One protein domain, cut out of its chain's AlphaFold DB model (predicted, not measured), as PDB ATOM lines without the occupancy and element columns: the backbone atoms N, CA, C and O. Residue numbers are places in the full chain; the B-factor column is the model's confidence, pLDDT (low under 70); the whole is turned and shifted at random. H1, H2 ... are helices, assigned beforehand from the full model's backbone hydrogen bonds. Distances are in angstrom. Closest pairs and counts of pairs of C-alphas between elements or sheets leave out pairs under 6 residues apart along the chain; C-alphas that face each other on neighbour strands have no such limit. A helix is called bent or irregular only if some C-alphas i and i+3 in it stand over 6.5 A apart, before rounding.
ATOM      1  N   VAL A   4     250.950 170.087 317.535       85.50
ATOM      2  CA  VAL A   4     252.343 169.674 317.744       85.50
ATOM      3  C   VAL A   4     252.574 169.142 319.162       85.50
ATOM      4  O   VAL A   4     252.931 167.974 319.339       85.50
ATOM      5  N   GLY A   5     252.352 169.982 320.173       89.44
ATOM      6  CA  GLY A   5     252.565 169.646 321.573       89.44
ATOM      7  C   GLY A   5     251.778 168.418 322.031       89.44
ATOM      8  O   GLY A   5     252.345 167.523 322.661       89.44
ATOM      9  N   HIS A   6     250.501 168.321 321.651       93.00
ATOM     10  CA  HIS A   6     249.652 167.188 322.027       93.00
ATOM     11  C   HIS A   6     250.162 165.859 321.458       93.00
ATOM     12  O   HIS A   6     250.269 164.874 322.198       93.00
ATOM     13  N   ALA A   7     250.533 165.830 320.171       94.81
ATOM     14  CA  ALA A   7     251.115 164.646 319.543       94.81
ATOM     15  C   ALA A   7     252.393 164.206 320.276       94.81
ATOM     16  O   ALA A   7     252.554 163.031 320.618       94.81
ATOM     17  N   ILE A   8     253.284 165.155 320.570       95.62
ATOM     18  CA  ILE A   8     254.567 164.889 321.227       95.62
ATOM     19  C   ILE A   8     254.375 164.309 322.633       95.62
ATOM     20  O   ILE A   8     255.021 163.318 322.984       95.62
ATOM     21  N   VAL A   9     253.482 164.880 323.442       96.06
ATOM     22  CA  VAL A   9     253.210 164.366 324.794       96.06
ATOM     23  C   VAL A   9     252.626 162.956 324.723       96.06
ATOM     24  O   VAL A   9     253.090 162.068 325.444       96.06
ATOM     25  N   GLY A  10     251.691 162.707 323.798       95.69
ATOM     26  CA  GLY A  10     251.179 161.363 323.526       95.69
ATOM     27  C   GLY A  10     252.306 160.369 323.220       95.69
ATOM     28  O   GLY A  10     252.396 159.314 323.854       95.69
ATOM     29  N   PHE A  11     253.217 160.727 322.308       95.94
ATOM     30  CA  PHE A  11     254.393 159.918 321.976       95.94
ATOM     31  C   PHE A  11     255.261 159.609 323.207       95.94
ATOM     32  O   PHE A  11     255.608 158.448 323.442       95.94
ATOM     33  N   LEU A  12     255.596 160.621 324.014       95.88
ATOM     34  CA  LEU A  12     256.453 160.471 325.194       95.88
ATOM     35  C   LEU A  12     255.812 159.590 326.276       95.88
ATOM     36  O   LEU A  12     256.498 158.762 326.887       95.88
ATOM     37  N   ILE A  13     254.498 159.712 326.481       95.31
ATOM     38  CA  ILE A  13     253.728 158.855 327.391       95.31
ATOM     39  C   ILE A  13     253.770 157.404 326.912       95.31
ATOM     40  O   ILE A  13     254.157 156.512 327.675       95.31
ATOM     41  N   ALA A  14     253.436 157.156 325.643       94.62
ATOM     42  CA  ALA A  14     253.472 155.809 325.085       94.62
ATOM     43  C   ALA A  14     254.876 155.211 325.143       94.62
ATOM     44  O   ALA A  14     255.020 154.040 325.491       94.62
ATOM     45  N   TYR A  15     255.918 156.004 324.885       93.31
ATOM     46  CA  TYR A  15     257.303 155.549 324.978       93.31
ATOM     47  C   TYR A  15     257.646 155.116 326.400       93.31
ATOM     48  O   TYR A  15     258.152 154.011 326.611       93.31
ATOM     49  N   THR A  16     257.330 155.965 327.373       93.06
ATOM     50  CA  THR A  16     257.633 155.725 328.784       93.06
ATOM     51  C   THR A  16     256.932 154.467 329.290       93.06
ATOM     52  O   THR A  16     257.576 153.613 329.902       93.06
ATOM     53  N   ILE A  17     255.641 154.302 328.986       92.62
ATOM     54  CA  ILE A  17     254.864 153.123 329.393       92.62
ATOM     55  C   ILE A  17     255.371 151.869 328.676       92.62
ATOM     56  O   ILE A  17     255.653 150.866 329.333       92.62
ATOM     57  N   SER A  18     255.563 151.927 327.354       89.69
ATOM     58  CA  SER A  18     256.057 150.783 326.573       89.69
ATOM     59  C   SER A  18     257.405 150.296 327.092       89.69
ATOM     60  O   SER A  18     257.608 149.097 327.263       89.69
ATOM     61  N   LYS A  19     258.314 151.226 327.408       88.06
ATOM     62  CA  LYS A  19     259.631 150.915 327.966       88.06
ATOM     63  C   LYS A  19     259.535 150.350 329.384       88.06
ATOM     64  O   LYS A  19     260.148 149.323 329.661       88.06
ATOM     65  N   LYS A  20     258.780 150.998 330.277       89.81
ATOM     66  CA  LYS A  20     258.670 150.604 331.692       89.81
ATOM     67  C   LYS A  20     258.026 149.229 331.860       89.81
ATOM     68  O   LYS A  20     258.497 148.433 332.665       89.81
ATOM     69  N   PHE A  21     256.979 148.947 331.089       87.62
ATOM     70  CA  PHE A  21     256.199 147.714 331.198       87.62
ATOM     71  C   PHE A  21     256.540 146.675 330.120       87.62
ATOM     72  O   PHE A  21     255.889 145.636 330.056       87.62
ATOM     73  N   LYS A  22     257.547 146.939 329.274       86.38
ATOM     74  CA  LYS A  22     257.966 146.074 328.152       86.38
ATOM     75  C   LYS A  22     256.800 145.672 327.238       86.38
ATOM     76  O   LYS A  22     256.726 144.544 326.755       86.38
ATOM     77  N   VAL A  23     255.871 146.599 327.011       83.12
ATOM     78  CA  VAL A  23     254.676 146.355 326.196       83.12
ATOM     79  C   VAL A  23     255.021 146.576 324.732       83.12
ATOM     80  O   VAL A  23     255.407 147.672 324.328       83.12
ATOM     81  N   GLY A  24     254.876 145.520 323.937       81.56
ATOM     82  CA  GLY A  24     254.982 145.585 322.484       81.56
ATOM     83  C   GLY A  24     253.632 145.849 321.814       81.56
ATOM     84  O   GLY A  24     252.570 145.688 322.409       81.56
ATOM     85  N   GLY A  25     253.674 146.214 320.531       82.12
ATOM     86  CA  GLY A  25     252.479 146.289 319.681       82.12
ATOM     87  C   GLY A  25     251.685 147.595 319.746       82.12
ATOM     88  O   GLY A  25     250.693 147.713 319.030       82.12
ATOM     89  N   ILE A  26     252.133 148.575 320.531       90.31
ATOM     90  CA  ILE A  26     251.568 149.928 320.542       90.31
ATOM     91  C   ILE A  26     251.948 150.648 319.241       90.31
ATOM     92  O   ILE A  26     253.119 150.687 318.861       90.31
ATOM     93  N   SER A  27     250.952 151.213 318.557       93.06
ATOM     94  CA  SER A  27     251.163 152.099 317.410       93.06
ATOM     95  C   SER A  27     251.407 153.518 317.915       93.06
ATOM     96  O   SER A  27     250.491 154.187 318.391       93.06
ATOM     97  N   PHE A  28     252.653 153.981 317.825       93.75
ATOM     98  CA  PHE A  28     253.024 155.334 318.248       93.75
ATOM     99  C   PHE A  28     252.381 156.406 317.367       93.75
ATOM    100  O   PHE A  28     251.947 157.431 317.878       93.75
ATOM    101  N   ALA A  29     252.253 156.152 316.063       94.69
ATOM    102  CA  ALA A  29     251.541 157.050 315.160       94.69
ATOM    103  C   ALA A  29     250.061 157.178 315.543       94.69
ATOM    104  O   ALA A  29     249.533 158.285 315.587       94.69
ATOM    105  N   LEU A  30     249.399 156.067 315.887       95.56
ATOM    106  CA  LEU A  30     248.013 156.107 316.346       95.56
ATOM    107  C   LEU A  30     247.878 156.829 317.689       95.56
ATOM    108  O   LEU A  30     246.945 157.602 317.854       95.56
ATOM    109  N   VAL A  31     248.805 156.620 318.629       96.50
ATOM    110  CA  VAL A  31     248.845 157.375 319.893       96.50
ATOM    111  C   VAL A  31     248.896 158.876 319.627       96.50
ATOM    112  O   VAL A  31     248.093 159.616 320.186       96.50
ATOM    113  N   MET A  32     249.823 159.319 318.773       96.31
ATOM    114  CA  MET A  32     249.970 160.731 318.421       96.31
ATOM    115  C   MET A  32     248.700 161.276 317.765       96.31
ATOM    116  O   MET A  32     248.265 162.370 318.100       96.31
ATOM    117  N   LEU A  33     248.067 160.500 316.880       95.88
ATOM    118  CA  LEU A  33     246.809 160.892 316.246       95.88
ATOM    119  C   LEU A  33     245.666 161.011 317.263       95.88
ATOM    120  O   LEU A  33     244.960 162.011 317.261       95.88
ATOM    121  N   ILE A  34     245.502 160.016 318.143       96.44
ATOM    122  CA  ILE A  34     244.478 160.014 319.201       96.44
ATOM    123  C   ILE A  34     244.661 161.214 320.131       96.44
ATOM    124  O   ILE A  34     243.681 161.841 320.523       96.44
ATOM    125  N   ALA A  35     245.910 161.557 320.440       96.25
ATOM    126  CA  ALA A  35     246.251 162.719 321.243       96.25
ATOM    127  C   ALA A  35     245.822 164.055 320.627       96.25
ATOM    128  O   ALA A  35     245.638 165.012 321.369       96.25
ATOM    129  N   CYS A  36     245.633 164.125 319.313       94.31
ATOM    130  CA  CYS A  36     245.160 165.321 318.617       94.31
ATOM    131  C   CYS A  36     243.651 165.293 318.326       94.31
ATOM    132  O   CYS A  36     243.132 166.259 317.781       94.31
ATOM    133  N   LEU A  37     242.940 164.201 318.633       93.38
ATOM    134  CA  LEU A  37     241.520 164.078 318.289       93.38
ATOM    135  C   LEU A  37     240.604 165.114 318.954       93.38
ATOM    136  O   LEU A  37     239.665 165.522 318.275       93.38
ATOM    137  N   PRO A  38     240.814 165.548 320.214       92.88
ATOM    138  CA  PRO A  38     239.929 166.541 320.826       92.88
ATOM    139  C   PRO A  38     239.800 167.844 320.025       92.88
ATOM    140  O   PRO A  38     238.685 168.349 319.890       92.88
ATOM    141  N   ASP A  39     240.896 168.293 319.401       90.94
ATOM    142  CA  ASP A  39     240.988 169.501 318.563       90.94
ATOM    143  C   ASP A  39     240.221 169.416 317.234       90.94
ATOM    144  O   ASP A  39     240.150 170.392 316.485       90.94
ATOM    145  N   ILE A  40     239.623 168.269 316.894       87.25
ATOM    146  CA  ILE A  40     238.761 168.182 315.708       87.25
ATOM    147  C   ILE A  40     237.547 169.122 315.817       87.25
ATOM    148  O   ILE A  40     236.966 169.513 314.803       87.25
ATOM    149  N   ASP A  41     237.184 169.530 317.038       87.06
ATOM    150  CA  ASP A  41     236.162 170.543 317.300       87.06
ATOM    151  C   ASP A  41     236.507 171.939 316.778       87.06
ATOM    152  O   ASP A  41     235.583 172.703 316.519       87.06
ATOM    153  N   ILE A  42     237.775 172.245 316.496       84.75
ATOM    154  CA  ILE A  42     238.178 173.487 315.822       84.75
ATOM    155  C   ILE A  42     237.591 173.538 314.407       84.75
ATOM    156  O   ILE A  42     237.134 174.588 313.952       84.75
ATOM    157  N   ILE A  43     237.533 172.398 313.710       82.75
ATOM    158  CA  ILE A  43     236.892 172.323 312.390       82.75
ATOM    159  C   ILE A  43     235.396 172.594 312.546       82.75
ATOM    160  O   ILE A  43     234.839 173.421 311.826       82.75
ATOM    161  N   PHE A  44     234.747 171.959 313.522       85.25
ATOM    162  CA  PHE A  44     233.326 172.184 313.788       85.25
ATOM    163  C   PHE A  44     233.029 173.631 314.215       85.25
ATOM    164  O   PHE A  44     232.006 174.182 313.811       85.25
ATOM    165  N   GLN A  45     233.944 174.277 314.939       84.62
ATOM    166  CA  GLN A  45     233.877 175.698 315.268       84.62
ATOM    167  C   GLN A  45     233.971 176.573 314.025       84.62
ATOM    168  O   GLN A  45     233.158 177.480 313.863       84.62
ATOM    169  N   SER A  46     234.903 176.282 313.114       79.06
ATOM    170  CA  SER A  46     235.029 177.026 311.853       79.06
ATOM    171  C   SER A  46     233.783 176.915 310.962       79.06
ATOM    172  O   SER A  46     233.493 177.826 310.191       79.06
ATOM    173  N   LEU A  47     233.013 175.830 311.108       83.44
ATOM    174  CA  LEU A  47     231.738 175.604 310.424       83.44
ATOM    175  C   LEU A  47     230.525 176.169 311.187       83.44
ATOM    176  O   LEU A  47     229.396 176.013 310.727       83.44
ATOM    177  N   GLY A  48     230.730 176.792 312.353       86.00
ATOM    178  CA  GLY A  48     229.656 177.344 313.186       86.00
ATOM    179  C   GLY A  48     228.780 176.293 313.878       86.00
ATOM    180  O   GLY A  48     227.672 176.612 314.298       86.00
ATOM    181  N   ILE A  49     229.247 175.043 313.985       88.38
ATOM    182  CA  ILE A  49     228.472 173.921 314.538       88.38
ATOM    183  C   ILE A  49     228.567 173.877 316.068       88.38
ATOM    184  O   ILE A  49     227.557 173.690 316.742       88.38
ATOM    185  N   MET A  50     229.769 174.032 316.632       87.88
ATOM    186  CA  MET A  50     229.979 174.072 318.084       87.88
ATOM    187  C   MET A  50     231.218 174.878 318.462       87.88
ATOM    188  O   MET A  50     232.156 174.980 317.679       87.88
ATOM    189  N   SER A  51     231.248 175.418 319.677       88.19
ATOM    190  CA  SER A  51     232.431 176.109 320.198       88.19
ATOM    191  C   SER A  51     233.543 175.122 320.559       88.19
ATOM    192  O   SER A  51     233.277 174.072 321.151       88.19
ATOM    193  N   HIS A  52     234.789 175.490 320.259       87.62
ATOM    194  CA  HIS A  52     235.974 174.749 320.693       87.62
ATOM    195  C   HIS A  52     236.065 174.714 322.231       87.62
ATOM    196  O   HIS A  52     235.635 175.657 322.903       87.62
ATOM    197  N   LYS A  53     236.617 173.626 322.782       86.19
ATOM    198  CA  LYS A  53     236.754 173.348 324.231       86.19
ATOM    199  C   LYS A  53     235.450 173.138 324.989       86.19
ATOM    200  O   LYS A  53     235.317 173.498 326.159       86.19
ATOM    201  N   THR A  54     234.490 172.521 324.318       88.94
ATOM    202  CA  THR A  54     233.215 172.119 324.915       88.94
ATOM    203  C   THR A  54     233.184 170.605 325.127       88.94
ATOM    204  O   THR A  54     233.833 170.082 326.034       88.94
ATOM    205  N   TYR A  55     232.468 169.860 324.287       90.50
ATOM    206  CA  TYR A  55     232.225 168.431 324.482       90.50
ATOM    207  C   TYR A  55     233.478 167.566 324.320       90.50
ATOM    208  O   TYR A  55     233.692 166.655 325.119       90.50
ATOM    209  N   THR A  56     234.323 167.841 323.323       90.38
ATOM    210  CA  THR A  56     235.516 167.018 323.039       90.38
ATOM    211  C   THR A  56     236.619 167.180 324.079       90.38
ATOM    212  O   THR A  56     237.422 166.265 324.258       90.38
ATOM    213  N   HIS A  57     236.614 168.304 324.795       91.25
ATOM    214  CA  HIS A  57     237.585 168.626 325.831       91.25
ATOM    215  C   HIS A  57     237.007 168.523 327.255       91.25
ATOM    216  O   HIS A  57     237.721 168.694 328.241       91.25
ATOM    217  N   SER A  58     235.723 168.188 327.399       90.88
ATOM    218  CA  SER A  58     235.116 167.943 328.708       90.88
ATOM    219  C   SER A  58     235.832 166.779 329.395       90.88
ATOM    220  O   SER A  58     235.789 165.647 328.894       90.88
ATOM    221  N   LEU A  59     236.412 167.015 330.574       90.75
ATOM    222  CA  LEU A  59     237.135 165.986 331.321       90.75
ATOM    223  C   LEU A  59     236.220 164.821 331.712       90.75
ATOM    224  O   LEU A  59     236.624 163.670 331.584       90.75
ATOM    225  N   ILE A  60     234.979 165.100 332.124       89.44
ATOM    226  CA  ILE A  60     234.019 164.066 332.536       89.44
ATOM    227  C   ILE A  60     233.692 163.145 331.358       89.44
ATOM    228  O   ILE A  60     233.907 161.936 331.442       89.44
ATOM    229  N   LEU A  61     233.217 163.706 330.241       90.81
ATOM    230  CA  LEU A  61     232.890 162.927 329.039       90.81
ATOM    231  C   LEU A  61     234.121 162.197 328.486       90.81
ATOM    232  O   LEU A  61     234.043 161.019 328.147       90.81
ATOM    233  N   SER A  62     235.274 162.857 328.464       91.00
ATOM    234  CA  SER A  62     236.509 162.287 327.926       91.00
ATOM    235  C   SER A  62     237.094 161.191 328.803       91.00
ATOM    236  O   SER A  62     237.632 160.229 328.274       91.00
ATOM    237  N   ALA A  63     236.981 161.286 330.128       89.56
ATOM    238  CA  ALA A  63     237.466 160.256 331.043       89.56
ATOM    239  C   ALA A  63     236.498 159.069 331.171       89.56
ATOM    240  O   ALA A  63     236.923 157.977 331.540       89.56
ATOM    241  N   THR A  64     235.212 159.260 330.866       89.81
ATOM    242  CA  THR A  64     234.196 158.202 330.985       89.81
ATOM    243  C   THR A  64     233.924 157.513 329.651       89.81
ATOM    244  O   THR A  64     234.074 156.301 329.546       89.81
ATOM    245  N   ILE A  65     233.575 158.263 328.606       92.38
ATOM    246  CA  ILE A  65     233.103 157.704 327.334       92.38
ATOM    247  C   ILE A  65     234.269 157.159 326.509       92.38
ATOM    248  O   ILE A  65     234.209 156.030 326.012       92.38
ATOM    249  N   VAL A  66     235.344 157.937 326.360       93.31
ATOM    250  CA  VAL A  66     236.430 157.587 325.434       93.31
ATOM    251  C   VAL A  66     237.184 156.325 325.875       93.31
ATOM    252  O   VAL A  66     237.306 155.411 325.053       93.31
ATOM    253  N   PRO A  67     237.617 156.176 327.146       93.56
ATOM    254  CA  PRO A  67     238.186 154.924 327.626       93.56
ATOM    255  C   PRO A  67     237.237 153.742 327.441       93.56
ATOM    256  O   PRO A  67     237.664 152.712 326.931       93.56
ATOM    257  N   SER A  68     235.944 153.875 327.757       94.75
ATOM    258  CA  SER A  68     234.980 152.785 327.557       94.75
ATOM    259  C   SER A  68     234.923 152.311 326.102       94.75
ATOM    260  O   SER A  68     234.969 151.104 325.851       94.75
ATOM    261  N   ILE A  69     234.905 153.238 325.137       94.81
ATOM    262  CA  ILE A  69     234.934 152.909 323.704       94.81
ATOM    263  C   ILE A  69     236.261 152.240 323.323       94.81
ATOM    264  O   ILE A  69     236.257 151.186 322.682       94.81
ATOM    265  N   ILE A  70     237.400 152.801 323.739       94.50
ATOM    266  CA  ILE A  70     238.727 152.252 323.422       94.50
ATOM    267  C   ILE A  70     238.884 150.839 323.991       94.50
ATOM    268  O   ILE A  70     239.357 149.945 323.287       94.50
ATOM    269  N   PHE A  71     238.458 150.601 325.231       95.38
ATOM    270  CA  PHE A  71     238.513 149.282 325.857       95.38
ATOM    271  C   PHE A  71     237.561 148.281 325.190       95.38
ATOM    272  O   PHE A  71     237.941 147.123 324.999       95.38
ATOM    273  N   ALA A  72     236.366 148.708 324.771       94.44
ATOM    274  CA  ALA A  72     235.453 147.861 324.006       94.44
ATOM    275  C   ALA A  72     236.063 147.442 322.655       94.44
ATOM    276  O   ALA A  72     236.086 146.251 322.324       94.44
ATOM    277  N   ILE A  73     236.639 148.392 321.907       92.88
ATOM    278  CA  ILE A  73     237.340 148.121 320.642       92.88
ATOM    279  C   ILE A  73     238.545 147.208 320.880       92.88
ATOM    280  O   ILE A  73     238.743 146.245 320.138       92.88
ATOM    281  N   ALA A  74     239.338 147.470 321.921       91.38
ATOM    282  CA  ALA A  74     240.505 146.664 322.254       91.38
ATOM    283  C   ALA A  74     240.119 145.216 322.568       91.38
ATOM    284  O   ALA A  74     240.748 144.294 322.049       91.38
ATOM    285  N   ARG A  75     239.038 145.003 323.330       91.69
ATOM    286  CA  ARG A  75     238.487 143.668 323.591       91.69
ATOM    287  C   ARG A  75     238.072 142.973 322.294       91.69
ATOM    288  O   ARG A  75     238.439 141.818 322.088       91.69
ATOM    289  N   TRP A  76     237.364 143.668 321.403       92.94
ATOM    290  CA  TRP A  76     236.934 143.108 320.118       92.94
ATOM    291  C   TRP A  76     238.116 142.741 319.206       92.94
ATOM    292  O   TRP A  76     238.125 141.678 318.587       92.94
ATOM    293  N   LYS A  77     239.152 143.584 319.169       90.12
ATOM    294  CA  LYS A  77     240.381 143.362 318.392       90.12
ATOM    295  C   LYS A  77     241.415 142.480 319.105       90.12
ATOM    296  O   LYS A  77     242.495 142.279 318.554       90.12
ATOM    297  N   LYS A  78     241.102 141.949 320.295       90.94
ATOM    298  CA  LYS A  78     242.003 141.136 321.139       90.94
ATOM    299  C   LYS A  78     243.346 141.828 321.431       90.94
ATOM    300  O   LYS A  78     244.395 141.193 321.492       90.94
ATOM    301  N   VAL A  79     243.310 143.146 321.598       90.06
ATOM    302  CA  VAL A  79     244.452 143.984 321.981       90.06
ATOM    303  C   VAL A  79     244.605 143.958 323.506       90.06
ATOM    304  O   VAL A  79     243.616 143.881 324.233       90.06
ATOM    305  N   SER A  80     245.843 144.017 324.010       91.00
ATOM    306  CA  SER A  80     246.093 143.979 325.457       91.00
ATOM    307  C   SER A  80     245.471 145.177 326.185       91.00
ATOM    308  O   SER A  80     245.460 146.299 325.670       91.00
ATOM    309  N   ALA A  81     245.019 144.960 327.424       92.06
ATOM    310  CA  ALA A  81     244.454 146.019 328.264       92.06
ATOM    311  C   ALA A  81     245.435 147.184 328.477       92.06
ATOM    312  O   ALA A  81     245.024 148.340 328.504       92.06
ATOM    313  N   VAL A  82     246.743 146.906 328.550       91.50
ATOM    314  CA  VAL A  82     247.763 147.957 328.684       91.50
ATOM    315  C   VAL A  82     247.854 148.814 327.423       91.50
ATOM    316  O   VAL A  82     247.990 150.029 327.516       91.50
ATOM    317  N   THR A  83     247.722 148.220 326.234       91.62
ATOM    318  CA  THR A  83     247.679 148.992 324.980       91.62
ATOM    319  C   THR A  83     246.420 149.865 324.913       91.62
ATOM    320  O   THR A  83     246.507 151.033 324.546       91.62
ATOM    321  N   ALA A  84     245.265 149.339 325.338       94.56
ATOM    322  CA  ALA A  84     244.025 150.114 325.443       94.56
ATOM    323  C   ALA A  84     244.158 151.289 326.425       94.56
ATOM    324  O   ALA A  84     243.725 152.404 326.132       94.56
ATOM    325  N   PHE A  85     244.815 151.057 327.564       95.62
ATOM    326  CA  PHE A  85     245.127 152.096 328.538       95.62
ATOM    327  C   PHE A  85     246.030 153.181 327.943       95.62
ATOM    328  O   PHE A  85     245.736 154.359 328.107       95.62
ATOM    329  N   VAL A  86     247.076 152.814 327.194       95.88
ATOM    330  CA  VAL A  86     247.961 153.783 326.521       95.88
ATOM    331  C   VAL A  86     247.191 154.652 325.525       95.88
ATOM    332  O   VAL A  86     247.358 155.868 325.541       95.88
ATOM    333  N   TYR A  87     246.316 154.068 324.702       96.25
ATOM    334  CA  TYR A  87     245.480 154.846 323.779       96.25
ATOM    335  C   TYR A  87     244.479 155.744 324.516       96.25
ATOM    336  O   TYR A  87     244.277 156.888 324.123       96.25
ATOM    337  N   SER A  88     243.894 155.264 325.615       95.94
ATOM    338  CA  SER A  88     242.985 156.066 326.446       95.94
ATOM    339  C   SER A  88     243.709 157.251 327.081       95.94
ATOM    340  O   SER A  88     243.228 158.381 327.035       95.94
ATOM    341  N   LEU A  89     244.907 157.012 327.617       95.81
ATOM    342  CA  LEU A  89     245.738 158.049 328.209       95.81
ATOM    343  C   LEU A  89     246.211 159.058 327.160       95.81
ATOM    344  O   LEU A  89     246.298 160.237 327.472       95.81
ATOM    345  N   ALA A  90     246.458 158.623 325.919       95.75
ATOM    346  CA  ALA A  90     246.793 159.515 324.813       95.75
ATOM    347  C   ALA A  90     245.678 160.524 324.514       95.75
ATOM    348  O   ALA A  90     245.978 161.676 324.221       95.75
ATOM    349  N   TYR A  91     244.409 160.126 324.635       95.50
ATOM    350  CA  TYR A  91     243.285 161.053 324.508       95.50
ATOM    351  C   TYR A  91     243.185 161.963 325.739       95.50
ATOM    352  O   TYR A  91     243.185 163.181 325.622       95.50
ATOM    353  N   VAL A  92     243.154 161.384 326.944       93.75
ATOM    354  CA  VAL A  92     242.914 162.136 328.190       93.75
ATOM    355  C   VAL A  92     244.040 163.125 328.509       93.75
ATOM    356  O   VAL A  92     243.776 164.214 329.021       93.75
ATOM    357  N   GLN A  93     245.296 162.799 328.179       94.12
ATOM    358  CA  GLN A  93     246.422 163.719 328.374       94.12
ATOM    359  C   GLN A  93     246.238 165.027 327.603       94.12
ATOM    360  O   GLN A  93     246.752 166.044 328.054       94.12
ATOM    361  N   HIS A  94     245.487 165.025 326.496       93.50
ATOM    362  CA  HIS A  94     245.212 166.242 325.744       93.50
ATOM    363  C   HIS A  94     244.598 167.307 326.657       93.50
ATOM    364  O   HIS A  94     245.055 168.444 326.688       93.50
ATOM    365  N   ILE A  95     243.632 166.902 327.481       91.69
ATOM    366  CA  ILE A  95     242.930 167.787 328.409       91.69
ATOM    367  C   ILE A  95     243.835 168.130 329.596       91.69
ATOM    368  O   ILE A  95     244.005 169.296 329.941       91.69
ATOM    369  N   ILE A  96     244.455 167.121 330.214       88.88
ATOM    370  CA  ILE A  96     245.217 167.308 331.461       88.88
ATOM    371  C   ILE A  96     246.535 168.055 331.225       88.88
ATOM    372  O   ILE A  96     246.839 169.034 331.899       88.88
ATOM    373  N   MET A  97     247.349 167.575 330.294       85.94
ATOM    374  CA  MET A  97     248.676 168.132 330.028       85.94
ATOM    375  C   MET A  97     248.625 169.223 328.970       85.94
ATOM    376  O   MET A  97     249.459 170.121 328.981       85.94
ATOM    377  N   GLY A  98     247.669 169.152 328.052       82.12
ATOM    378  CA  GLY A  98     247.610 170.089 326.946       82.12
ATOM    379  C   GLY A  98     246.822 171.357 327.235       82.12
ATOM    380  O   GLY A  98     247.314 172.445 326.933       82.12
ATOM    381  N   ASP A  99     245.636 171.233 327.824       85.25
ATOM    382  CA  ASP A  99     244.763 172.381 328.079       85.25
ATOM    383  C   ASP A  99     244.867 172.923 329.493       85.25
ATOM    384  O   ASP A  99     244.972 174.132 329.669       85.25
ATOM    385  N   ILE A 100     244.886 172.059 330.508       84.81
ATOM    386  CA  ILE A 100     245.013 172.520 331.893       84.81
ATOM    387  C   ILE A 100     246.426 173.071 332.136       84.81
ATOM    388  O   ILE A 100     246.576 174.146 332.711       84.81
ATOM    389  N   ALA A 101     247.483 172.388 331.688       84.94
ATOM    390  CA  ALA A 101     248.844 172.852 331.977       84.94
ATOM    391  C   ALA A 101     249.280 174.067 331.139       84.94
ATOM    392  O   ALA A 101     250.199 174.778 331.547       84.94
ATOM    393  N   VAL A 102     248.649 174.325 329.989       83.00
ATOM    394  CA  VAL A 102     249.122 175.316 329.000       83.00
ATOM    395  C   VAL A 102     248.006 176.259 328.529       83.00
ATOM    396  O   VAL A 102     248.110 176.902 327.493       83.00
ATOM    397  N   GLY A 103     246.918 176.337 329.284       84.56
ATOM    398  CA  GLY A 103     245.762 177.151 328.948       84.56
ATOM    399  C   GLY A 103     244.757 177.156 330.086       84.56
ATOM    400  O   GLY A 103     245.131 177.136 331.260       84.56
ATOM    401  N   SER A 104     243.478 177.208 329.730       87.19
ATOM    402  CA  SER A 104     242.359 177.053 330.650       87.19
ATOM    403  C   SER A 104     241.216 176.307 329.971       87.19
ATOM    404  O   SER A 104     241.012 176.410 328.753       87.19
ATOM    405  N   ILE A 105     240.484 175.532 330.767       90.50
ATOM    406  CA  ILE A 105     239.330 174.767 330.312       90.50
ATOM    407  C   ILE A 105     238.289 174.607 331.421       90.50
ATOM    408  O   ILE A 105     238.635 174.463 332.593       90.50
ATOM    409  N   ASN A 106     237.005 174.599 331.049       91.38
ATOM    410  CA  ASN A 106     235.923 174.205 331.943       91.38
ATOM    411  C   ASN A 106     235.847 172.670 332.067       91.38
ATOM    412  O   ASN A 106     235.302 171.992 331.196       91.38
ATOM    413  N   ILE A 107     236.351 172.119 333.172       90.12
ATOM    414  CA  ILE A 107     236.411 170.662 333.369       90.12
ATOM    415  C   ILE A 107     235.052 170.021 333.690       90.12
ATOM    416  O   ILE A 107     234.925 168.800 333.585       90.12
ATOM    417  N   LEU A 108     234.046 170.821 334.071       90.12
ATOM    418  CA  LEU A 108     232.697 170.353 334.410       90.12
ATOM    419  C   LEU A 108     231.699 170.462 333.253       90.12
ATOM    420  O   LEU A 108     230.544 170.071 333.421       90.12
ATOM    421  N   TYR A 109     232.110 170.959 332.084       90.56
ATOM    422  CA  TYR A 109     231.225 171.041 330.923       90.56
ATOM    423  C   TYR A 109     230.659 169.651 330.553       90.56
ATOM    424  O   TYR A 109     231.400 168.669 330.612       90.56
ATOM    425  N   PRO A 110     229.377 169.516 330.153       91.88
ATOM    426  CA  PRO A 110     228.320 170.535 330.098       91.88
ATOM    427  C   PRO A 110     227.509 170.676 331.403       91.88
ATOM    428  O   PRO A 110     226.479 171.340 331.412       91.88
ATOM    429  N   PHE A 111     227.911 170.016 332.490       93.81
ATOM    430  CA  PHE A 111     227.119 169.894 333.722       93.81
ATOM    431  C   PHE A 111     227.312 171.050 334.713       93.81
ATOM    432  O   PHE A 111     226.556 171.164 335.675       93.81
ATOM    433  N   GLY A 112     228.321 171.893 334.505       92.50
ATOM    434  CA  GLY A 112     228.594 173.060 335.335       92.50
ATOM    435  C   GLY A 112     229.815 173.836 334.858       92.50
ATOM    436  O   GLY A 112     230.363 173.562 333.787       92.50
ATOM    437  N   GLU A 113     230.252 174.793 335.675       92.94
ATOM    438  CA  GLU A 113     231.407 175.644 335.392       92.94
ATOM    439  C   GLU A 113     232.478 175.504 336.474       92.94
ATOM    440  O   GLU A 113     232.280 175.851 337.635       92.94
ATOM    441  N   MET A 114     233.637 174.988 336.076       92.38
ATOM    442  CA  MET A 114     234.867 175.033 336.858       92.38
ATOM    443  C   MET A 114     236.032 175.192 335.891       92.38
ATOM    444  O   MET A 114     236.497 174.224 335.285       92.38
ATOM    445  N   VAL A 115     236.477 176.432 335.714       91.94
ATOM    446  CA  VAL A 115     237.607 176.750 334.842       91.94
ATOM    447  C   VAL A 115     238.904 176.479 335.594       91.94
ATOM    448  O   VAL A 115     239.158 177.073 336.639       91.94
ATOM    449  N   VAL A 116     239.726 175.578 335.059       91.62
ATOM    450  CA  VAL A 116     241.035 175.224 335.619       91.62
ATOM    451  C   VAL A 116     242.095 175.394 334.543       91.62
ATOM    452  O   VAL A 116     241.882 175.033 333.384       91.62
ATOM    453  N   GLY A 117     243.252 175.919 334.934       89.38
ATOM    454  CA  GLY A 117     244.448 175.881 334.111       89.38
ATOM    455  C   GLY A 117     245.543 176.829 334.582       89.38
ATOM    456  O   GLY A 117     245.341 177.611 335.511       89.38
ATOM    457  N   SER A 118     246.717 176.734 333.961       86.94
ATOM    458  CA  SER A 118     247.877 177.575 334.278       86.94
ATOM    459  C   SER A 118     247.719 179.022 333.813       86.94
ATOM    460  O   SER A 118     248.439 179.895 334.292       86.94
ATOM    461  N   GLY A 119     246.809 179.275 332.865       82.25
ATOM    462  CA  GLY A 119     246.615 180.596 332.270       82.25
ATOM    463  C   GLY A 119     247.738 181.024 331.321       82.25
ATOM    464  O   GLY A 119     247.768 182.185 330.918       82.25
ATOM    465  N   ILE A 120     248.652 180.119 330.942       86.50
ATOM    466  CA  ILE A 120     249.642 180.404 329.895       86.50
ATOM    467  C   ILE A 120     248.885 180.691 328.594       86.50
ATOM    468  O   ILE A 120     248.103 179.868 328.124       86.50
ATOM    469  N   GLY A 121     249.102 181.875 328.020       82.56
ATOM    470  CA  GLY A 121     248.463 182.261 326.767       82.56
ATOM    471  C   GLY A 121     248.958 181.405 325.602       82.56
ATOM    472  O   GLY A 121     250.167 181.204 325.433       82.56
ATOM    473  N   TYR A 122     248.033 180.934 324.767       83.19
ATOM    474  CA  TYR A 122     248.381 180.311 323.492       83.19
ATOM    475  C   TYR A 122     249.176 181.295 322.632       83.19
ATOM    476  O   TYR A 122     248.914 182.489 322.649       83.19
ATOM    477  N   GLY A 123     250.165 180.783 321.904       82.81
ATOM    478  CA  GLY A 123     251.070 181.579 321.068       82.81
ATOM    479  C   GLY A 123     252.117 182.426 321.789       82.81
ATOM    480  O   GLY A 123     253.050 182.863 321.122       82.81
ATOM    481  N   THR A 124     252.070 182.546 323.117       89.44
ATOM    482  CA  THR A 124     253.119 183.242 323.881       89.44
ATOM    483  C   THR A 124     254.479 182.548 323.783       89.44
ATOM    484  O   THR A 124     254.570 181.327 323.614       89.44
ATOM    485  N   LEU A 125     255.564 183.296 323.985       91.06
ATOM    486  CA  LEU A 125     256.917 182.723 324.029       91.06
ATOM    487  C   LEU A 125     257.065 181.586 325.063       91.06
ATOM    488  O   LEU A 125     257.748 180.592 324.798       91.06
ATOM    489  N   ALA A 126     256.407 181.695 326.223       91.31
ATOM    490  CA  ALA A 126     256.416 180.652 327.251       91.31
ATOM    491  C   ALA A 126     255.802 179.343 326.731       91.31
ATOM    492  O   ALA A 126     256.409 178.277 326.860       91.31
ATOM    493  N   HIS A 127     254.643 179.435 326.072       89.69
ATOM    494  CA  HIS A 127     253.991 178.300 325.429       89.69
ATOM    495  C   HIS A 127     254.906 177.628 324.396       89.69
ATOM    496  O   HIS A 127     255.147 176.421 324.449       89.69
ATOM    497  N   GLN A 128     255.472 178.425 323.489       91.62
ATOM    498  CA  GLN A 128     256.316 177.921 322.407       91.62
ATOM    499  C   GLN A 128     257.626 177.303 322.919       91.62
ATOM    500  O   GLN A 128     258.129 176.334 322.345       91.62
ATOM    501  N   THR A 129     258.160 177.816 324.031       92.88
ATOM    502  CA  THR A 129     259.343 177.255 324.697       92.88
ATOM    503  C   THR A 129     259.050 175.864 325.259       92.88
ATOM    504  O   THR A 129     259.830 174.940 325.027       92.88
ATOM    505  N   ILE A 130     257.913 175.684 325.942       92.75
ATOM    506  CA  ILE A 130     257.492 174.378 326.473       92.75
ATOM    507  C   ILE A 130     257.370 173.356 325.339       92.75
ATOM    508  O   ILE A 130     257.926 172.261 325.432       92.75
ATOM    509  N   GLU A 131     256.701 173.718 324.243       93.00
ATOM    510  CA  GLU A 131     256.565 172.821 323.093       93.00
ATOM    511  C   GLU A 131     257.906 172.478 322.441       93.00
ATOM    512  O   GLU A 131     258.149 171.319 322.101       93.00
ATOM    513  N   SER A 132     258.804 173.454 322.321       95.00
ATOM    514  CA  SER A 132     260.140 173.241 321.757       95.00
ATOM    515  C   SER A 132     260.964 172.265 322.602       95.00
ATOM    516  O   SER A 132     261.625 171.377 322.058       95.00
ATOM    517  N   LEU A 133     260.894 172.375 323.933       95.56
ATOM    518  CA  LEU A 133     261.564 171.453 324.853       95.56
ATOM    519  C   LEU A 133     260.992 170.033 324.756       95.56
ATOM    520  O   LEU A 133     261.749 169.060 324.743       95.56
ATOM    521  N   LEU A 134     259.668 169.904 324.640       95.50
ATOM    522  CA  LEU A 134     259.013 168.612 324.446       95.50
ATOM    523  C   LEU A 134     259.413 167.974 323.111       95.50
ATOM    524  O   LEU A 134     259.743 166.785 323.077       95.50
ATOM    525  N   LEU A 135     259.441 168.753 322.023       96.50
ATOM    526  CA  LEU A 135     259.892 168.280 320.713       96.50
ATOM    527  C   LEU A 135     261.347 167.812 320.772       96.50
ATOM    528  O   LEU A 135     261.661 166.724 320.289       96.50
ATOM    529  N   ALA A 136     262.228 168.592 321.403       96.75
ATOM    530  CA  ALA A 136     263.628 168.226 321.583       96.75
ATOM    531  C   ALA A 136     263.773 166.909 322.363       96.75
ATOM    532  O   ALA A 136     264.553 166.039 321.968       96.75
ATOM    533  N   ALA A 137     262.979 166.710 323.422       96.56
ATOM    534  CA  ALA A 137     262.963 165.464 324.181       96.56
ATOM    535  C   ALA A 137     262.508 164.265 323.326       96.56
ATOM    536  O   ALA A 137     263.152 163.212 323.340       96.56
ATOM    537  N   ALA A 138     261.441 164.415 322.538       95.75
ATOM    538  CA  ALA A 138     260.959 163.358 321.649       95.75
ATOM    539  C   ALA A 138     261.950 163.044 320.516       95.75
ATOM    540  O   ALA A 138     262.216 161.874 320.229       95.75
ATOM    541  N   ALA A 139     262.569 164.068 319.924       95.38
ATOM    542  CA  ALA A 139     263.637 163.910 318.944       95.38
ATOM    543  C   ALA A 139     264.832 163.158 319.539       95.38
ATOM    544  O   ALA A 139     265.291 162.180 318.948       95.38
ATOM    545  N   ALA A 140     265.282 163.530 320.740       94.56
ATOM    546  CA  ALA A 140     266.369 162.844 321.431       94.56
ATOM    547  C   ALA A 140     266.051 161.361 321.682       94.56
ATOM    548  O   ALA A 140     266.922 160.511 321.494       94.56
ATOM    549  N   VAL A 141     264.807 161.020 322.047       92.44
ATOM    550  CA  VAL A 141     264.368 159.621 322.201       92.44
ATOM    551  C   VAL A 141     264.509 158.844 320.891       92.44
ATOM    552  O   VAL A 141     265.108 157.764 320.890       92.44
ATOM    553  N   VAL A 142     263.990 159.384 319.782       91.19
ATOM    554  CA  VAL A 142     264.041 158.724 318.467       91.19
ATOM    555  C   VAL A 142     265.487 158.592 317.980       91.19
ATOM    556  O   VAL A 142     265.899 157.503 317.582       91.19
ATOM    557  N   LEU A 143     266.289 159.655 318.071       90.31
ATOM    558  CA  LEU A 143     267.689 159.666 317.632       90.31
ATOM    559  C   LEU A 143     268.542 158.682 318.441       90.31
ATOM    560  O   LEU A 143     269.226 157.839 317.866       90.31
ATOM    561  N   VAL A 156     259.779 147.245 319.911       62.22
ATOM    562  CA  VAL A 156     259.888 147.859 318.578       62.22
ATOM    563  C   VAL A 156     259.145 149.191 318.632       62.22
ATOM    564  O   VAL A 156     257.943 149.267 318.393       62.22
ATOM    565  N   LEU A 157     259.882 150.226 319.025       63.41
ATOM    566  CA  LEU A 157     259.404 151.583 319.277       63.41
ATOM    567  C   LEU A 157     258.753 152.206 318.044       63.41
ATOM    568  O   LEU A 157     257.903 153.073 318.155       63.41
ATOM    569  N   LEU A 158     259.159 151.748 316.863       71.19
ATOM    570  CA  LEU A 158     258.733 152.283 315.585       71.19
ATOM    571  C   LEU A 158     258.311 151.118 314.693       71.19
ATOM    572  O   LEU A 158     259.086 150.581 313.903       71.19
ATOM    573  N   ARG A 159     257.070 150.674 314.899       74.88
ATOM    574  CA  ARG A 159     256.385 149.770 313.975       74.88
ATOM    575  C   ARG A 159     255.869 150.556 312.775       74.88
ATOM    576  O   ARG A 159     255.623 151.755 312.854       74.88
ATOM    577  N   TYR A 160     255.740 149.853 311.656       83.81
ATOM    578  CA  TYR A 160     255.241 150.432 310.417       83.81
ATOM    579  C   TYR A 160     254.232 149.499 309.747       83.81
ATOM    580  O   TYR A 160     254.498 148.883 308.712       83.81
ATOM    581  N   ASN A 161     253.073 149.343 310.387       88.62
ATOM    582  CA  ASN A 161     251.935 148.618 309.826       88.62
ATOM    583  C   ASN A 161     250.984 149.569 309.062       88.62
ATOM    584  O   ASN A 161     251.268 150.752 308.884       88.62
ATOM    585  N   ASN A 162     249.854 149.057 308.567       91.88
ATOM    586  CA  ASN A 162     248.900 149.878 307.813       91.88
ATOM    587  C   ASN A 162     248.225 150.968 308.661       91.88
ATOM    588  O   ASN A 162     247.953 152.040 308.132       91.88
ATOM    589  N   ILE A 163     248.005 150.724 309.957       92.25
ATOM    590  CA  ILE A 163     247.491 151.742 310.884       92.25
ATOM    591  C   ILE A 163     248.532 152.852 311.030       92.25
ATOM    592  O   ILE A 163     248.192 154.011 310.838       92.25
ATOM    593  N   ASP A 164     249.804 152.502 311.260       91.31
ATOM    594  CA  ASP A 164     250.883 153.486 311.387       91.31
ATOM    595  C   ASP A 164     250.990 154.363 310.133       91.31
ATOM    596  O   ASP A 164     251.064 155.583 310.241       91.31
ATOM    597  N   LYS A 165     250.936 153.758 308.937       92.75
ATOM    598  CA  LYS A 165     250.953 154.483 307.655       92.75
ATOM    599  C   LYS A 165     249.841 155.525 307.574       92.75
ATOM    600  O   LYS A 165     250.118 156.685 307.286       92.75
ATOM    601  N   VAL A 166     248.598 155.108 307.815       95.12
ATOM    602  CA  VAL A 166     247.437 156.004 307.745       95.12
ATOM    603  C   VAL A 166     247.543 157.086 308.815       95.12
ATOM    604  O   VAL A 166     247.348 158.256 308.510       95.12
ATOM    605  N   SER A 167     247.926 156.728 310.042       95.25
ATOM    606  CA  SER A 167     248.080 157.688 311.133       95.25
ATOM    607  C   SER A 167     249.173 158.722 310.864       95.25
ATOM    608  O   SER A 167     248.935 159.900 311.105       95.25
ATOM    609  N   TYR A 168     250.328 158.334 310.316       94.12
ATOM    610  CA  TYR A 168     251.367 159.291 309.915       94.12
ATOM    611  C   TYR A 168     250.887 160.230 308.808       94.12
ATOM    612  O   TYR A 168     251.117 161.433 308.901       94.12
ATOM    613  N   LEU A 169     250.200 159.707 307.785       93.94
ATOM    614  CA  LEU A 169     249.647 160.535 306.708       93.94
ATOM    615  C   LEU A 169     248.624 161.541 307.241       93.94
ATOM    616  O   LEU A 169     248.683 162.712 306.874       93.94
ATOM    617  N   LEU A 170     247.734 161.105 308.137       94.69
ATOM    618  CA  LEU A 170     246.772 161.991 308.788       94.69
ATOM    619  C   LEU A 170     247.472 163.038 309.655       94.69
ATOM    620  O   LEU A 170     247.133 164.205 309.556       94.69
ATOM    621  N   LEU A 171     248.482 162.665 310.445       94.25
ATOM    622  CA  LEU A 171     249.237 163.614 311.271       94.25
ATOM    623  C   LEU A 171     249.960 164.673 310.434       94.25
ATOM    624  O   LEU A 171     249.863 165.859 310.733       94.25
ATOM    625  N   ILE A 172     250.665 164.260 309.378       92.31
ATOM    626  CA  ILE A 172     251.372 165.184 308.479       92.31
ATOM    627  C   ILE A 172     250.368 166.088 307.754       92.31
ATOM    628  O   ILE A 172     250.580 167.298 307.670       92.31
ATOM    629  N   GLY A 173     249.257 165.519 307.274       91.56
ATOM    630  CA  GLY A 173     248.170 166.274 306.656       91.56
ATOM    631  C   GLY A 173     247.573 167.308 307.611       91.56
ATOM    632  O   GLY A 173     247.511 168.484 307.266       91.56
ATOM    633  N   SER A 174     247.225 166.900 308.833       89.94
ATOM    634  CA  SER A 174     246.685 167.783 309.870       89.94
ATOM    635  C   SER A 174     247.654 168.901 310.239       89.94
ATOM    636  O   SER A 174     247.226 170.045 310.319       89.94
ATOM    637  N   LEU A 175     248.953 168.609 310.394       90.12
ATOM    638  CA  LEU A 175     249.982 169.625 310.653       90.12
ATOM    639  C   LEU A 175     250.125 170.617 309.494       90.12
ATOM    640  O   LEU A 175     250.313 171.810 309.716       90.12
ATOM    641  N   THR A 176     250.024 170.138 308.254       89.62
ATOM    642  CA  THR A 176     250.103 170.995 307.063       89.62
ATOM    643  C   THR A 176     248.891 171.921 306.985       89.62
ATOM    644  O   THR A 176     249.040 173.124 306.775       89.62
ATOM    645  N   VAL A 177     247.690 171.372 307.190       86.12
ATOM    646  CA  VAL A 177     246.437 172.137 307.176       86.12
ATOM    647  C   VAL A 177     246.393 173.127 308.335       86.12
ATOM    648  O   VAL A 177     246.064 174.287 308.105       86.12
ATOM    649  N   SER A 178     246.771 172.722 309.553       83.56
ATOM    650  CA  SER A 178     246.797 173.620 310.712       83.56
ATOM    651  C   SER A 178     247.795 174.757 310.512       83.56
ATOM    652  O   SER A 178     247.476 175.911 310.787       83.56
ATOM    653  N   PHE A 179     248.975 174.463 309.961       86.06
ATOM    654  CA  PHE A 179     249.978 175.472 309.646       86.06
ATOM    655  C   PHE A 179     249.478 176.466 308.588       86.06
ATOM    656  O   PHE A 179     249.572 177.678 308.787       86.06
ATOM    657  N   ALA A 180     248.882 175.975 307.497       84.69
ATOM    658  CA  ALA A 180     248.308 176.822 306.454       84.69
ATOM    659  C   ALA A 180     247.142 177.677 306.976       84.69
ATOM    660  O   ALA A 180     247.085 178.872 306.687       84.69
ATOM    661  N   TYR A 181     246.248 177.086 307.776       78.12
ATOM    662  CA  TYR A 181     245.126 177.785 308.402       78.12
ATOM    663  C   TYR A 181     245.612 178.913 309.313       78.12
ATOM    664  O   TYR A 181     245.111 180.031 309.223       78.12
ATOM    665  N   LEU A 182     246.631 178.656 310.135       75.25
ATOM    666  CA  LEU A 182     247.190 179.661 311.037       75.25
ATOM    667  C   LEU A 182     247.896 180.786 310.264       75.25
ATOM    668  O   LEU A 182     247.674 181.956 310.566       75.25
ATOM    669  N   LEU A 183     248.653 180.472 309.207       77.25
ATOM    670  CA  LEU A 183     249.262 181.489 308.339       77.25
ATOM    671  C   LEU A 183     248.228 182.324 307.569       77.25
ATOM    672  O   LEU A 183     248.424 183.524 307.373       77.25
ATOM    673  N   TYR A 184     247.135 181.705 307.118       76.44
ATOM    674  CA  TYR A 184     246.034 182.403 306.457       76.44
ATOM    675  C   TYR A 184     245.268 183.293 307.442       76.44
ATOM    676  O   TYR A 184     244.997 184.455 307.140       76.44
ATOM    677  N   GLY A 185     245.001 182.779 308.646       66.38
ATOM    678  CA  GLY A 185     244.369 183.506 309.741       66.38
ATOM    679  C   GLY A 185     245.118 184.786 310.096       66.38
ATOM    680  O   GLY A 185     244.481 185.825 310.201       66.38
ATOM    681  N   VAL A 186     246.456 184.758 310.146       58.69
ATOM    682  CA  VAL A 186     247.302 185.947 310.396       58.69
ATOM    683  C   VAL A 186     247.096 187.066 309.360       58.69
ATOM    684  O   VAL A 186     247.335 188.232 309.672       58.69
ATOM    685  N   LYS A 187     246.650 186.751 308.135       57.56
ATOM    686  CA  LYS A 187     246.409 187.757 307.085       57.56
ATOM    687  C   LYS A 187     245.031 188.417 307.154       57.56
ATOM    688  O   LYS A 187     244.875 189.500 306.600       57.56
ATOM    689  N   ILE A 188     244.039 187.765 307.763       54.50
ATOM    690  CA  ILE A 188     242.622 188.174 307.683       54.50
ATOM    691  C   ILE A 188     242.046 188.528 309.054       54.50
ATOM    692  O   ILE A 188     241.211 189.423 309.153       54.50
ATOM    693  N   LEU A 189     242.516 187.869 310.112       44.03
ATOM    694  CA  LEU A 189     242.230 188.213 311.497       44.03
ATOM    695  C   LEU A 189     243.517 188.739 312.144       44.03
ATOM    696  O   LEU A 189     244.573 188.125 311.980       44.03
ATOM    697  N   PRO A 190     243.474 189.864 312.881       42.88
ATOM    698  CA  PRO A 190     244.644 190.347 313.602       42.88
ATOM    699  C   PRO A 190     245.167 189.224 314.502       42.88
ATOM    700  O   PRO A 190     244.409 188.716 315.322       42.88
ATOM    701  N   ARG A 191     246.429 188.818 314.275       53.59
ATOM    702  CA  ARG A 191     247.330 188.078 315.182       53.59
ATOM    703  C   ARG A 191     246.615 187.470 316.404       53.59
ATOM    704  O   ARG A 191     246.793 187.941 317.517       53.59
ATOM    705  N   LEU A 192     245.797 186.430 316.199       55.44
ATOM    706  CA  LEU A 192     244.836 185.996 317.230       55.44
ATOM    707  C   LEU A 192     245.510 185.518 318.536       55.44
ATOM    708  O   LEU A 192     244.875 185.515 319.584       55.44
ATOM    709  N   PHE A 193     246.783 185.110 318.457       66.62
ATOM    710  CA  PHE A 193     247.557 184.544 319.571       66.62
ATOM    711  C   PHE A 193     249.046 184.931 319.582       66.62
ATOM    712  O   PHE A 193     249.763 184.569 320.506       66.62
ATOM    713  N   ILE A 194     249.550 185.574 318.528       75.31
ATOM    714  CA  ILE A 194     250.990 185.783 318.307       75.31
ATOM    715  C   ILE A 194     251.219 187.279 318.213       75.31
ATOM    716  O   ILE A 194     250.918 187.870 317.183       75.31
ATOM    717  N   GLU A 195     251.729 187.897 319.267       82.88
ATOM    718  CA  GLU A 195     251.810 189.355 319.347       82.88
ATOM    719  C   GLU A 195     253.049 189.876 318.616       82.88
ATOM    720  O   GLU A 195     252.998 190.904 317.934       82.88
ATOM    721  N   THR A 196     254.148 189.124 318.676       87.81
ATOM    722  CA  THR A 196     255.459 189.556 318.177       87.81
ATOM    723  C   THR A 196     255.929 188.783 316.942       87.81
ATOM    724  O   THR A 196     255.570 187.628 316.714       87.81
ATOM    725  N   ASP A 197     256.799 189.407 316.142       89.12
ATOM    726  CA  ASP A 197     257.429 188.742 314.989       89.12
ATOM    727  C   ASP A 197     258.332 187.579 315.423       89.12
ATOM    728  O   ASP A 197     258.465 186.587 314.706       89.12
ATOM    729  N   LEU A 198     258.916 187.677 316.623       90.31
ATOM    730  CA  LEU A 198     259.699 186.603 317.223       90.31
ATOM    731  C   LEU A 198     258.823 185.382 317.519       90.31
ATOM    732  O   LEU A 198     259.180 184.274 317.128       90.31
ATOM    733  N   GLU A 199     257.670 185.573 318.162       89.69
ATOM    734  CA  GLU A 199     256.712 184.490 318.414       89.69
ATOM    735  C   GLU A 199     256.191 183.885 317.108       89.69
ATOM    736  O   GLU A 199     256.000 182.674 317.032       89.69
ATOM    737  N   LEU A 200     256.007 184.683 316.052       87.31
ATOM    738  CA  LEU A 200     255.628 184.156 314.740       87.31
ATOM    739  C   LEU A 200     256.738 183.284 314.144       87.31
ATOM    740  O   LEU A 200     256.473 182.189 313.645       87.31
ATOM    741  N   ALA A 201     257.982 183.759 314.198       90.38
ATOM    742  CA  ALA A 201     259.132 183.030 313.681       90.38
ATOM    743  C   ALA A 201     259.339 181.704 314.428       90.38
ATOM    744  O   ALA A 201     259.500 180.659 313.794       90.38
ATOM    745  N   VAL A 202     259.279 181.723 315.763       91.00
ATOM    746  CA  VAL A 202     259.428 180.520 316.593       91.00
ATOM    747  C   VAL A 202     258.270 179.546 316.348       91.00
ATOM    748  O   VAL A 202     258.517 178.355 316.160       91.00
ATOM    749  N   PHE A 203     257.033 180.034 316.220       89.44
ATOM    750  CA  PHE A 203     255.878 179.221 315.837       89.44
ATOM    751  C   PHE A 203     256.084 178.500 314.492       89.44
ATOM    752  O   PHE A 203     255.833 177.293 314.390       89.44
ATOM    753  N   ILE A 204     256.570 179.214 313.467       90.44
ATOM    754  CA  ILE A 204     256.859 178.642 312.142       90.44
ATOM    755  C   ILE A 204     257.939 177.564 312.249       90.44
ATOM    756  O   ILE A 204     257.752 176.448 311.759       90.44
ATOM    757  N   ILE A 205     259.052 177.873 312.919       93.38
ATOM    758  CA  ILE A 205     260.163 176.934 313.111       93.38
ATOM    759  C   ILE A 205     259.681 175.674 313.834       93.38
ATOM    760  O   ILE A 205     260.028 174.568 313.420       93.38
ATOM    761  N   LEU A 206     258.849 175.817 314.867       93.00
ATOM    762  CA  LEU A 206     258.293 174.702 315.630       93.00
ATOM    763  C   LEU A 206     257.414 173.784 314.762       93.00
ATOM    764  O   LEU A 206     257.546 172.558 314.833       93.00
ATOM    765  N   HIS A 207     256.570 174.347 313.892       91.88
ATOM    766  CA  HIS A 207     255.723 173.561 312.984       91.88
ATOM    767  C   HIS A 207     256.554 172.804 311.945       91.88
ATOM    768  O   HIS A 207     256.389 171.592 311.778       91.88
ATOM    769  N   LEU A 208     257.494 173.494 311.292       93.12
ATOM    770  CA  LEU A 208     258.401 172.881 310.318       93.12
ATOM    771  C   LEU A 208     259.254 171.777 310.959       93.12
ATOM    772  O   LEU A 208     259.380 170.687 310.400       93.12
ATOM    773  N   SER A 209     259.782 172.026 312.159       95.75
ATOM    774  CA  SER A 209     260.597 171.059 312.904       95.75
ATOM    775  C   SER A 209     259.794 169.817 313.279       95.75
ATOM    776  O   SER A 209     260.286 168.698 313.149       95.75
ATOM    777  N   THR A 210     258.533 169.990 313.677       94.75
ATOM    778  CA  THR A 210     257.635 168.871 313.983       94.75
ATOM    779  C   THR A 210     257.307 168.041 312.750       94.75
ATOM    780  O   THR A 210     257.352 166.814 312.815       94.75
ATOM    781  N   MET A 211     257.026 168.674 311.608       94.00
ATOM    782  CA  MET A 211     256.799 167.953 310.350       94.00
ATOM    783  C   MET A 211     258.042 167.168 309.916       94.00
ATOM    784  O   MET A 211     257.930 166.005 309.512       94.00
ATOM    785  N   ALA A 212     259.229 167.765 310.051       95.25
ATOM    786  CA  ALA A 212     260.495 167.092 309.784       95.25
ATOM    787  C   ALA A 212     260.710 165.903 310.737       95.25
ATOM    788  O   ALA A 212     261.033 164.803 310.284       95.25
ATOM    789  N   TRP A 213     260.460 166.085 312.036       95.25
ATOM    790  CA  TRP A 213     260.558 165.022 313.039       95.25
ATOM    791  C   TRP A 213     259.566 163.881 312.783       95.25
ATOM    792  O   TRP A 213     259.948 162.712 312.849       95.25
ATOM    793  N   MET A 214     258.316 164.190 312.430       94.25
ATOM    794  CA  MET A 214     257.292 163.194 312.106       94.25
ATOM    795  C   MET A 214     257.691 162.378 310.870       94.25
ATOM    796  O   MET A 214     257.637 161.147 310.886       94.25
ATOM    797  N   SER A 215     258.174 163.060 309.827       93.81
ATOM    798  CA  SER A 215     258.665 162.434 308.593       93.81
ATOM    799  C   SER A 215     259.883 161.549 308.859       93.81
ATOM    800  O   SER A 215     259.937 160.407 308.407       93.81
ATOM    801  N   PHE A 216     260.841 162.034 309.651       92.75
ATOM    802  CA  PHE A 216     262.002 161.253 310.072       92.75
ATOM    803  C   PHE A 216     261.584 160.005 310.856       92.75
ATOM    804  O   PHE A 216     262.016 158.898 310.543       92.75
ATOM    805  N   THR A 217     260.678 160.156 311.821       92.06
ATOM    806  CA  THR A 217     260.166 159.049 312.639       92.06
ATOM    807  C   THR A 217     259.472 157.989 311.776       92.06
ATOM    808  O   THR A 217     259.711 156.793 311.952       92.06
ATOM    809  N   MET A 218     258.684 158.414 310.785       92.81
ATOM    810  CA  MET A 218     258.059 157.536 309.791       92.81
ATOM    811  C   MET A 218     259.102 156.771 308.955       92.81
ATOM    812  O   MET A 218     258.956 155.565 308.733       92.81
ATOM    813  N   LEU A 219     260.176 157.437 308.514       91.38
ATOM    814  CA  LEU A 219     261.267 156.800 307.766       91.38
ATOM    815  C   LEU A 219     262.012 155.764 308.614       91.38
ATOM    816  O   LEU A 219     262.232 154.644 308.148       91.38
ATOM    817  N   VAL A 220     262.336 156.096 309.866       89.06
ATOM    818  CA  VAL A 220     262.985 155.167 310.803       89.06
ATOM    819  C   VAL A 220     262.087 153.955 311.077       89.06
ATOM    820  O   VAL A 220     262.569 152.817 311.072       89.06
ATOM    821  N   ALA A 221     260.777 154.164 311.251       88.00
ATOM    822  CA  ALA A 221     259.805 153.083 311.413       88.00
ATOM    823  C   ALA A 221     259.787 152.145 310.201       88.00
ATOM    824  O   ALA A 221     259.859 150.919 310.338       88.00
ATOM    825  N   ARG A 222     259.747 152.717 308.993       88.88
ATOM    826  CA  ARG A 222     259.763 151.958 307.742       88.88
ATOM    827  C   ARG A 222     261.057 151.161 307.577       88.88
ATOM    828  O   ARG A 222     260.997 149.982 307.232       88.88
ATOM    829  N   GLN A 223     262.211 151.773 307.833       86.56
ATOM    830  CA  GLN A 223     263.507 151.096 307.743       86.56
ATOM    831  C   GLN A 223     263.595 149.932 308.739       86.56
ATOM    832  O   GLN A 223     264.015 148.834 308.371       86.56
ATOM    833  N   SER A 224     263.130 150.144 309.973       82.31
ATOM    834  CA  SER A 224     263.084 149.112 311.013       82.31
ATOM    835  C   SER A 224     262.227 147.912 310.595       82.31
ATOM    836  O   SER A 224     262.629 146.765 310.795       82.31
ATOM    837  N   ALA A 225     261.082 148.156 309.949       83.19
ATOM    838  CA  ALA A 225     260.214 147.096 309.438       83.19
ATOM    839  C   ALA A 225     260.874 146.267 308.318       83.19
ATOM    840  O   ALA A 225     260.787 145.040 308.341       83.19
ATOM    841  N   ILE A 226     261.584 146.915 307.383       83.56
ATOM    842  CA  ILE A 226     262.302 146.242 306.281       83.56
ATOM    843  C   ILE A 226     263.447 145.370 306.816       83.56
ATOM    844  O   ILE A 226     263.621 144.222 306.406       83.56
ATOM    845  N   LEU A 227     264.232 145.892 307.762       80.06
ATOM    846  CA  LEU A 227     265.321 145.126 308.375       80.06
ATOM    847  C   LEU A 227     264.792 143.924 309.171       80.06
ATOM    848  O   LEU A 227     265.416 142.862 309.169       80.06
ATOM    849  N   GLY A 228     263.634 144.073 309.820       76.31
ATOM    850  CA  GLY A 228     262.942 142.981 310.502       76.31
ATOM    851  C   GLY A 228     262.520 141.855 309.555       76.31
ATOM    852  O   GLY A 228     262.776 140.687 309.853       76.31
ATOM    853  N   SER A 229     261.943 142.181 308.389       75.69
ATOM    854  CA  SER A 229     261.518 141.162 307.416       75.69
ATOM    855  C   SER A 229     262.696 140.387 306.820       75.69
ATOM    856  O   SER A 229     262.606 139.172 306.678       75.69
ATOM    857  N   LEU A 230     263.823 141.056 306.543       73.38
ATOM    858  CA  LEU A 230     265.025 140.412 305.993       73.38
ATOM    859  C   LEU A 230     265.673 139.412 306.961       73.38
ATOM    860  O   LEU A 230     266.232 138.401 306.529       73.38
TER     861      LEU A 230
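What this domain is: This is residues 4 to 143 and 156 to 230 of the 236 residues of an uncharacterized protein of Nitrososphaera gargensis (strain Ga9.2) (UniProt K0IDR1). What shape do the helices make? Most of the long helices run roughly along one axis: H8, with H6 and H7 on either side of it, makes one side of the domain, the helical hairpin of H4 and H5 makes the other, and H1 and the short H2 fill the middle. Short H3 lies at the margin, and the link of residues 101 to 124 loops outward past Gly 112 before reaching H6. What are its make-up and size? The printed part has 215 residues with eight named helices, H1 to H8 in chain order, and no named strand: all helix. It is compact, with a radius of gyration of the C-alphas of 17.6 A and spans of 54 by 40 by 30 A.

How they stand to each other: What touches the longest helix? H8, residues 197 to 230, touches H6, residues 125 to 143, at a shallow tilt of 17 degrees, the same way; their closest C-alphas, Leu 125 and Glu 199, are 5.9 A apart. H7, residues 162 to 188, forms a hairpin with H8 at 12 degrees, opposite ways, closest at C-alphas Ile 172 and Met 211, 6.4 A. H1, residues 4 to 21, makes a bundle, a group of neighbouring helices, with H6 and H8; it touches H6 with residues 4 to 12 alone, closest at C-alphas Gly 5 and Glu 131, 5.3 A. What lies farther out? H2, residues 28 to 35, touches H7, closest at C-alphas Ala 29 and Asp 164, 5.2 A. The hub is H5, residues 81 to 100, with a kink of 35 degrees near residue 92; it touches H1 (C-alphas Gly 10 and Ala 90 closest, 4.9 A), H2 (Ala 35 and Tyr 91, 4.7 A), H4, residues 59 to 76 (Pro 67 and Ser 88, 5.1 A), and only just H3, residues 37 to 46, with 3 pairs of C-alphas within 8 A (Leu 37 and Tyr 91 closest, 7.1 A). H5 and H8 are apart. How do the backbones run? Each O i to N i+4 pair is within hydrogen-bond range in H1, H2, H6 and H8, against 11 of 14 in H4, 13 of 16 in H5, 21 of 23 in H7 and 2 of 6 in H3, where 7 of 7 O i to N i+3 pairs are; H3 is only just irregular, with C-alphas 38 and 41 6.53 A apart.

Where its parts are: Where do the helices begin and end? H1 begins at C-alpha 4 (252.343, 169.674, 317.744), and H8 ends at C-alpha 230 (265.025, 140.412, 305.993). How long are they? H8 spans 49.7 A, H7 38.8 A, H5 26.8 A, H6 26.2 A, H1 26.0 A and H4 25.5 A.

The domain as a whole: How far does it reach? The C-alphas farthest apart, Gly 112 and Leu 230, are 57.0 A apart. Where are the cut and the long links? Residues 144 to 155 are not printed, and C-alphas 143 and 156 are 14.2 A apart; the links H3 to H4 and H5 to H6 are long. Where is confidence low? The pLDDT is under 70 at residues 156 to 157 and 185 to 193, of which 185 to 188 belong to H7.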